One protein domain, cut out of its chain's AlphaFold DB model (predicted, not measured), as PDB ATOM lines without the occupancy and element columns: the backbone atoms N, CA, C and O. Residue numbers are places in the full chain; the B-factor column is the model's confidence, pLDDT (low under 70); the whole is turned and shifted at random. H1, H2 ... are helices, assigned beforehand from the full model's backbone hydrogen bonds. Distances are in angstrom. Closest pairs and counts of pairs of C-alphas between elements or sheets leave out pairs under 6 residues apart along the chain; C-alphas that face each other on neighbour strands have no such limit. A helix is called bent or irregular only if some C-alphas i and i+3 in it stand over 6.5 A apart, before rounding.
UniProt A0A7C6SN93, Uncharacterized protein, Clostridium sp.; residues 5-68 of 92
ATOM      1  N   ARG A   5     103.269  18.110 -26.601       58.47
ATOM      2  CA  ARG A   5     102.709  16.955 -25.866       58.47
ATOM      3  C   ARG A   5     101.417  17.269 -25.095       58.47
ATOM      4  O   ARG A   5     100.720  16.361 -24.671       58.47
ATOM      5  N   ARG A   6     101.128  18.543 -24.819       60.06
ATOM      6  CA  ARG A   6      99.961  18.953 -24.024       60.06
ATOM      7  C   ARG A   6      98.701  19.155 -24.876       60.06
ATOM      8  O   ARG A   6      97.619  19.297 -24.312       60.06
ATOM      9  N   ASN A   7      98.839  19.165 -26.202       62.41
ATOM     10  CA  ASN A   7      97.723  19.290 -27.131       62.41
ATOM     11  C   ASN A   7      97.105  17.914 -27.407       62.41
ATOM     12  O   ASN A   7      97.807  17.007 -27.832       62.41
ATOM     13  N   LYS A   8      95.786  17.779 -27.216       63.88
ATOM     14  CA  LYS A   8      95.015  16.540 -27.463       63.88
ATOM     15  C   LYS A   8      94.764  16.240 -28.953       63.88
ATOM     16  O   LYS A   8      93.849  15.499 -29.286       63.88
ATOM     17  N   THR A   9      95.489  16.894 -29.853       72.12
ATOM     18  CA  THR A   9      95.252  16.817 -31.301       72.12
ATOM     19  C   THR A   9      95.969  15.640 -31.961       72.12
ATOM     20  O   THR A   9      95.740  15.388 -33.137       72.12
ATOM     21  N   PHE A  10      96.849  14.955 -31.228       76.31
ATOM     22  CA  PHE A  10      97.662  13.852 -31.729       76.31
ATOM     23  C   PHE A  10      96.964  12.510 -31.520       76.31
ATOM     24  O   PHE A  10      96.256  12.311 -30.534       76.31
ATOM     25  N   THR A  11      97.178  11.586 -32.451       81.25
ATOM     26  CA  THR A  11      96.797  10.177 -32.296       81.25
ATOM     27  C   THR A  11      97.704   9.476 -31.285       81.25
ATOM     28  O   THR A  11      98.837   9.905 -31.063       81.25
ATOM     29  N   ASP A  12      97.251   8.358 -30.711       77.25
ATOM     30  CA  ASP A  12      98.022   7.596 -29.713       77.25
ATOM     31  C   ASP A  12      99.446   7.252 -30.199       77.25
ATOM     32  O   ASP A  12     100.421   7.376 -29.456       77.25
ATOM     33  N   GLY A  13      99.589   6.891 -31.480       78.19
ATOM     34  CA  GLY A  13     100.893   6.609 -32.085       78.19
ATOM     35  C   GLY A  13     101.788   7.847 -32.216       78.19
ATOM     36  O   GLY A  13     102.998   7.772 -31.997       78.19
ATOM     37  N   GLU A  14     101.211   9.006 -32.536       81.00
ATOM     38  CA  GLU A  14     101.942  10.276 -32.594       81.00
ATOM     39  C   GLU A  14     102.350  10.750 -31.193       81.00
ATOM     40  O   GLU A  14     103.464  11.245 -31.011       81.00
ATOM     41  N   GLU A  15     101.506  10.550 -30.178       81.38
ATOM     42  CA  GLU A  15     101.857  10.849 -28.787       81.38
ATOM     43  C   GLU A  15     103.046  10.016 -28.300       81.38
ATOM     44  O   GLU A  15     103.940  10.544 -27.625       81.38
ATOM     45  N   ASP A  16     103.087   8.732 -28.643       82.88
ATOM     46  CA  ASP A  16     104.198   7.855 -28.282       82.88
ATOM     47  C   ASP A  16     105.495   8.241 -28.999       82.88
ATOM     48  O   ASP A  16     106.552   8.294 -28.361       82.88
ATOM     49  N   LEU A  17     105.419   8.641 -30.271       82.19
ATOM     50  CA  LEU A  17     106.560   9.211 -30.995       82.19
ATOM     51  C   LEU A  17     107.061  10.507 -30.344       82.19
ATOM     52  O   LEU A  17     108.267  10.674 -30.158       82.19
ATOM     53  N   ILE A  18     106.165  11.407 -29.926       83.94
ATOM     54  CA  ILE A  18     106.540  12.637 -29.208       83.94
ATOM     55  C   ILE A  18     107.243  12.300 -27.888       83.94
ATOM     56  O   ILE A  18     108.242  12.939 -27.545       83.94
ATOM     57  N   LYS A  19     106.756  11.303 -27.135       83.06
ATOM     58  CA  LYS A  19     107.414  10.845 -25.899       83.06
ATOM     59  C   LYS A  19     108.815  10.306 -26.186       83.06
ATOM     60  O   LYS A  19     109.744  10.669 -25.465       83.06
ATOM     61  N   GLN A  20     108.978   9.497 -27.234       82.88
ATOM     62  CA  GLN A  20     110.289   8.980 -27.637       82.88
ATOM     63  C   GLN A  20     111.244  10.106 -28.029       82.88
ATOM     64  O   GLN A  20     112.347  10.164 -27.497       82.88
ATOM     65  N   MET A  21     110.809  11.044 -28.874       82.50
ATOM     66  CA  MET A  21     111.613  12.205 -29.264       82.50
ATOM     67  C   MET A  21     112.086  13.004 -28.047       82.50
ATOM     68  O   MET A  21     113.262  13.352 -27.959       82.50
ATOM     69  N   ILE A  22     111.188  13.276 -27.091       82.62
ATOM     70  CA  ILE A  22     111.537  13.984 -25.851       82.62
ATOM     71  C   ILE A  22     112.607  13.216 -25.071       82.62
ATOM     72  O   ILE A  22     113.596  13.830 -24.681       82.62
ATOM     73  N   SER A  23     112.440  11.902 -24.887       82.62
ATOM     74  CA  SER A  23     113.421  11.062 -24.185       82.62
ATOM     75  C   SER A  23     114.785  11.107 -24.866       82.62
ATOM     76  O   SER A  23     115.778  11.405 -24.217       82.62
ATOM     77  N   THR A  24     114.846  10.894 -26.183       80.69
ATOM     78  CA  THR A  24     116.114  10.868 -26.927       80.69
ATOM     79  C   THR A  24     116.851  12.211 -26.854       80.69
ATOM     80  O   THR A  24     118.086  12.245 -26.827       80.69
ATOM     81  N   TRP A  25     116.114  13.324 -26.797       80.88
ATOM     82  CA  TRP A  25     116.689  14.653 -26.578       80.88
ATOM     83  C   TRP A  25     117.181  14.868 -25.147       80.88
ATOM     84  O   TRP A  25     118.254  15.441 -24.972       80.88
ATOM     85  N   GLU A  26     116.423  14.429 -24.139       80.69
ATOM     86  CA  GLU A  26     116.827  14.504 -22.726       80.69
ATOM     87  C   GLU A  26     118.055  13.624 -22.443       80.69
ATOM     88  O   GLU A  26     118.943  14.037 -21.701       80.69
ATOM     89  N   ASP A  27     118.167  12.480 -23.120       80.88
ATOM     90  CA  ASP A  27     119.319  11.575 -23.057       80.88
ATOM     91  C   ASP A  27     120.564  12.116 -23.793       80.88
ATOM     92  O   ASP A  27     121.639  11.522 -23.715       80.88
ATOM     93  N   GLY A  28     120.443  13.221 -24.541       77.69
ATOM     94  CA  GLY A  28     121.555  13.837 -25.278       77.69
ATOM     95  C   GLY A  28     122.017  13.057 -26.517       77.69
ATOM     96  O   GLY A  28     123.075  13.347 -27.071       77.69
ATOM     97  N   ASN A  29     121.229  12.086 -26.985       78.19
ATOM     98  CA  ASN A  29     121.571  11.243 -28.136       78.19
ATOM     99  C   ASN A  29     121.411  11.962 -29.490       78.19
ATOM    100  O   ASN A  29     121.868  11.452 -30.515       78.19
ATOM    101  N   ILE A  30     120.768  13.134 -29.513       81.38
ATOM    102  CA  ILE A  30     120.542  13.925 -30.728       81.38
ATOM    103  C   ILE A  30     121.645  14.986 -30.867       81.38
ATOM    104  O   ILE A  30     121.806  15.822 -29.972       81.38
ATOM    105  N   PRO A  31     122.382  15.012 -31.996       84.00
ATOM    106  CA  PRO A  31     123.363  16.050 -32.279       84.00
ATOM    107  C   PRO A  31     122.782  17.462 -32.177       84.00
ATOM    108  O   PRO A  31     121.707  17.757 -32.703       84.00
ATOM    109  N   SER A  32     123.555  18.380 -31.597       81.38
ATOM    110  CA  SER A  32     123.163  19.790 -31.465       81.38
ATOM    111  C   SER A  32     122.905  20.480 -32.810       81.38
ATOM    112  O   SER A  32     122.132  21.434 -32.857       81.38
ATOM    113  N   SER A  33     123.506  19.988 -33.901       83.31
ATOM    114  CA  SER A  33     123.246  20.476 -35.261       83.31
ATOM    115  C   SER A  33     121.786  20.281 -35.672       83.31
ATOM    116  O   SER A  33     121.156  21.234 -36.115       83.31
ATOM    117  N   ILE A  34     121.230  19.086 -35.436       83.75
ATOM    118  CA  ILE A  34     119.837  18.756 -35.774       83.75
ATOM    119  C   ILE A  34     118.887  19.605 -34.927       83.75
ATOM    120  O   ILE A  34     117.948  20.197 -35.443       83.75
ATOM    121  N   SER A  35     119.166  19.752 -33.629       82.81
ATOM    122  CA  SER A  35     118.350  20.599 -32.749       82.81
ATOM    123  C   SER A  35     118.323  22.063 -33.204       82.81
ATOM    124  O   SER A  35     117.279  22.708 -33.145       82.81
ATOM    125  N   LYS A  36     119.456  22.605 -33.674       85.81
ATOM    126  CA  LYS A  36     119.531  23.976 -34.208       85.81
ATOM    127  C   LYS A  36     118.763  24.126 -35.519       85.81
ATOM    128  O   LYS A  36     118.111  25.148 -35.719       85.81
ATOM    129  N   GLU A  37     118.834  23.125 -36.384       86.50
ATOM    130  CA  GLU A  37     118.114  23.087 -37.657       86.50
ATOM    131  C   GLU A  37     116.599  23.016 -37.436       86.50
ATOM    132  O   GLU A  37     115.864  23.857 -37.947       86.50
ATOM    133  N   VAL A  38     116.149  22.139 -36.537       85.69
ATOM    134  CA  VAL A  38     114.755  22.075 -36.078       85.69
ATOM    135  C   VAL A  38     114.280  23.431 -35.559       85.69
ATOM    136  O   VAL A  38     113.224  23.904 -35.966       85.69
ATOM    137  N   LEU A  39     115.051  24.099 -34.692       85.00
ATOM    138  CA  LEU A  39     114.681  25.420 -34.161       85.00
ATOM    139  C   LEU A  39     114.560  26.496 -35.249       85.00
ATOM    140  O   LEU A  39     113.787  27.442 -35.084       85.00
ATOM    141  N   LYS A  40     115.325  26.377 -36.339       88.44
ATOM    142  CA  LYS A  40     115.269  27.297 -37.477       88.44
ATOM    143  C   LYS A  40     114.005  27.073 -38.306       88.44
ATOM    144  O   LYS A  40     113.331  28.049 -38.618       88.44
ATOM    145  N   GLU A  41     113.666  25.819 -38.593       84.75
ATOM    146  CA  GLU A  41     112.510  25.451 -39.423       84.75
ATOM    147  C   GLU A  41     111.167  25.666 -38.717       84.75
ATOM    148  O   GLU A  41     110.189  26.085 -39.330       84.75
ATOM    149  N   ILE A  42     111.102  25.468 -37.397       84.75
ATOM    150  CA  ILE A  42     109.864  25.718 -36.637       84.75
ATOM    151  C   ILE A  42     109.612  27.215 -36.395       84.75
ATOM    152  O   ILE A  42     108.554  27.596 -35.885       84.75
ATOM    153  N   LYS A  43     110.584  28.083 -36.701       82.88
ATOM    154  CA  LYS A  43     110.506  29.514 -36.403       82.88
ATOM    155  C   LYS A  43     109.421  30.169 -37.261       82.88
ATOM    156  O   LYS A  43     109.562  30.298 -38.469       82.88
ATOM    157  N   GLY A  44     108.357  30.637 -36.610       80.12
ATOM    158  CA  GLY A  44     107.221  31.294 -37.271       80.12
ATOM    159  C   GLY A  44     106.043  30.366 -37.574       80.12
ATOM    160  O   GLY A  44     105.013  30.837 -38.051       80.12
ATOM    161  N   ILE A  45     106.147  29.074 -37.252       81.94
ATOM    162  CA  ILE A  45     105.033  28.131 -37.345       81.94
ATOM    163  C   ILE A  45     104.318  28.094 -35.995       81.94
ATOM    164  O   ILE A  45     104.943  27.921 -34.953       81.94
ATOM    165  N   VAL A  46     102.998  28.277 -36.021       78.62
ATOM    166  CA  VAL A  46     102.146  28.270 -34.816       78.62
ATOM    167  C   VAL A  46     101.420  26.932 -34.655       78.62
ATOM    168  O   VAL A  46     101.083  26.546 -33.538       78.62
ATOM    169  N   ASP A  47     101.208  26.206 -35.757       82.06
ATOM    170  CA  ASP A  47     100.481  24.940 -35.743       82.06
ATOM    171  C   ASP A  47     101.319  23.801 -35.121       82.06
ATOM    172  O   ASP A  47     102.351  23.417 -35.684       82.06
ATOM    173  N   PRO A  48     100.891  23.229 -33.979       79.31
ATOM    174  CA  PRO A  48     101.613  22.158 -33.298       79.31
ATOM    175  C   PRO A  48     101.738  20.880 -34.130       79.31
ATOM    176  O   PRO A  48     102.739  20.176 -33.985       79.31
ATOM    177  N   VAL A  49     100.761  20.577 -34.991       82.06
ATOM    178  CA  VAL A  49     100.782  19.367 -35.823       82.06
ATOM    179  C   VAL A  49     101.856  19.505 -36.894       82.06
ATOM    180  O   VAL A  49     102.736  18.654 -37.008       82.06
ATOM    181  N   ARG A  50     101.878  20.629 -37.614       82.25
ATOM    182  CA  ARG A  50     102.928  20.914 -38.600       82.25
ATOM    183  C   ARG A  50     104.333  20.902 -38.000       82.25
ATOM    184  O   ARG A  50     105.250  20.364 -38.614       82.25
ATOM    185  N   ILE A  51     104.502  21.445 -36.794       84.56
ATOM    186  CA  ILE A  51     105.785  21.402 -36.079       84.56
ATOM    187  C   ILE A  51     106.220  19.953 -35.818       84.56
ATOM    188  O   ILE A  51     107.397  19.639 -35.977       84.56
ATOM    189  N   PHE A  52     105.297  19.064 -35.436       84.12
ATOM    190  CA  PHE A  52     105.605  17.649 -35.220       84.12
ATOM    191  C   PHE A  52     106.131  16.970 -36.492       84.12
ATOM    192  O   PHE A  52     107.172  16.317 -36.440       84.12
ATOM    193  N   TYR A  53     105.473  17.174 -37.634       84.38
ATOM    194  CA  TYR A  53     105.913  16.581 -38.902       84.38
ATOM    195  C   TYR A  53     107.273  17.116 -39.365       84.38
ATOM    196  O   TYR A  53     108.114  16.335 -39.792       84.38
ATOM    197  N   ILE A  54     107.545  18.411 -39.186       85.44
ATOM    198  CA  ILE A  54     108.863  18.996 -39.492       85.44
ATOM    199  C   ILE A  54     109.961  18.364 -38.637       85.44
ATOM    200  O   ILE A  54     111.033  18.025 -39.130       85.44
ATOM    201  N   ILE A  55     109.692  18.190 -37.342       84.38
ATOM    202  CA  ILE A  55     110.630  17.539 -36.429       84.38
ATOM    203  C   ILE A  55     110.873  16.089 -36.846       84.38
ATOM    204  O   ILE A  55     112.012  15.635 -36.805       84.38
ATOM    205  N   ARG A  56     109.819  15.373 -37.243       84.00
ATOM    206  CA  ARG A  56     109.908  13.992 -37.718       84.00
ATOM    207  C   ARG A  56     110.759  13.878 -38.982       84.00
ATOM    208  O   ARG A  56     111.602  12.995 -39.032       84.00
ATOM    209  N   ASP A  57     110.570  14.763 -39.954       85.81
ATOM    210  CA  ASP A  57     111.323  14.733 -41.214       85.81
ATOM    211  C   ASP A  57     112.804  15.075 -41.011       85.81
ATOM    212  O   ASP A  57     113.683  14.472 -41.627       85.81
ATOM    213  N   LEU A  58     113.097  16.021 -40.116       84.56
ATOM    214  CA  LEU A  58     114.467  16.435 -39.803       84.56
ATOM    215  C   LEU A  58     115.211  15.460 -38.897       84.56
ATOM    216  O   LEU A  58     116.439  15.507 -38.851       84.56
ATOM    217  N   LEU A  59     114.501  14.631 -38.131       82.06
ATOM    218  CA  LEU A  59     115.100  13.682 -37.205       82.06
ATOM    219  C   LEU A  59     115.206  12.308 -37.879       82.06
ATOM    220  O   LEU A  59     114.200  11.612 -38.006       82.06
ATOM    221  N   PRO A  60     116.418  11.858 -38.255       79.88
ATOM    222  CA  PRO A  60     116.590  10.546 -38.858       79.88
ATOM    223  C   PRO A  60     116.028   9.431 -37.970       79.88
ATOM    224  O   PRO A  60     116.296   9.400 -36.767       79.88
ATOM    225  N   GLU A  61     115.331   8.472 -38.579       76.50
ATOM    226  CA  GLU A  61     114.644   7.382 -37.870       76.50
ATOM    227  C   GLU A  61     115.592   6.551 -36.985       76.50
ATOM    228  O   GLU A  61     115.204   6.109 -35.909       76.50
ATOM    229  N   LYS A  62     116.889   6.497 -37.325       76.00
ATOM    230  CA  LYS A  62     117.964   5.917 -36.493       76.00
ATOM    231  C   LYS A  62     118.063   6.472 -35.060       76.00
ATOM    232  O   LYS A  62     118.672   5.834 -34.208       76.00
ATOM    233  N   TYR A  63     117.545   7.675 -34.792       74.38
ATOM    234  CA  TYR A  63     117.493   8.258 -33.442       74.38
ATOM    235  C   TYR A  63     116.197   7.906 -32.695       74.38
ATOM    236  O   TYR A  63     116.128   8.061 -31.475       74.38
ATOM    237  N   LEU A  64     115.173   7.457 -33.423       71.62
ATOM    238  CA  LEU A  64     113.894   6.976 -32.896       71.62
ATOM    239  C   LEU A  64     113.896   5.463 -32.690       71.62
ATOM    240  O   LEU A  64     113.184   4.954 -31.819       71.62
ATOM    241  N   GLU A  65     114.723   4.748 -33.451       69.94
ATOM    242  CA  GLU A  65     115.055   3.362 -33.181       69.94
ATOM    243  C   GLU A  65     115.521   3.256 -31.731       69.94
ATOM    244  O   GLU A  65     116.534   3.833 -31.321       69.94
ATOM    245  N   LYS A  66     114.774   2.487 -30.927       58.59
ATOM    246  CA  LYS A  66     115.302   2.002 -29.659       58.59
ATOM    247  C   LYS A  66     116.565   1.265 -30.035       58.59
ATOM    248  O   LYS A  66     116.489   0.179 -30.605       58.59
ATOM    249  N   ARG A  67     117.724   1.855 -29.742       53.12
ATOM    250  CA  ARG A  67     118.988   1.152 -29.862       53.12
ATOM    251  C   ARG A  67     118.781  -0.118 -29.044       53.12
ATOM    252  O   ARG A  67     118.801  -0.072 -27.818       53.12
ATOM    253  N   HIS A  68     118.600  -1.262 -29.703       46.81
ATOM    254  CA  HIS A  68     118.711  -2.581 -29.086       46.81
ATOM    255  C   HIS A  68     120.189  -2.831 -28.721       46.81
ATOM    256  O   HIS A  68     120.708  -3.939 -28.819       46.81
TER     257      HIS A  68
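Overview. This is residues 5 to 68 of the 92 residues of an uncharacterized protein of Clostridium sp. (UniProt A0A7C6SN93). H2 and H3 make a helical hairpin, and the longer helix H1 runs near H3 at a steep angle to it without clearly touching it; the centres of the three helices make a triangle. The grouping is loosely joined: H2 and H3 touch, H1 comes only near H3, and H1 is apart from H2, while a stretch with no named element, residues 59 to 68, leads on from the end of H3. The printed part has 64 residues with three named helices in the order H1, H2, H3 and no named strand; its class is all helix. The whole is compact by its radius of gyration of the C-alphas, 11.7 A, and the C-alphas span 32 by 27 by 17 A along their three main axes.

Along the chain. The printed part begins at Arg 5, whose C-alpha is at (102.709, 16.955, -25.866), and residues 5 to 11 come before the first named helix. H1, residues 12 to 26, is the longest helix, 21.2 A from first to last C-alpha; C-alpha 12 is at (98.022, 7.596, -29.713). H2, residues 32 to 41, measures 14.5 A between its end C-alphas and begins with C-alpha 32 at (123.163, 19.790, -31.465). H3, residues 48 to 58, measures 15.5 A and ends with C-alpha 58 at (114.467, 16.435, -39.803). Residues 61 to 63 are also helix, a short run without a name.

Arrangement. H1 and H2 follow each other in the chain but are apart. H1 and H3 are close but not clearly touching, with 1 pair of C-alphas within 8 A, those of Ile 18 and Phe 52 at 7.9 A. These two helices run the same way at a steep tilt of 60 degrees, their centres 12.0 A apart. H2 and H3 touch, with 6 pairs of C-alphas within 8 A; the closest C-alphas are those of Val 38 and Ile 55, 6.1 A apart. They run opposite ways at a steep tilt of 44 degrees and form a helical hairpin, centre to centre 12.0 A. In H1, H2 and H3 every O i to N i+4 pair is within hydrogen-bond range. None of the three helices is bent or irregular.

Size, cuts and confidence. The outline is rounded, and the two C-alphas farthest apart are those of Gly 44 and His 68, at 36.7 A. The first and last printed C-alphas, of Arg 5 and His 68, are 25.5 A apart. The printed part has no cut. The link from H1 to H2, 5 residues, is tight, and the link from H2 to H3, 6 residues, is short but not tight. The mean pLDDT of the printed part is 78.9, and the model's confidence is low, under 70, at residues 5 to 8 and 65 to 68.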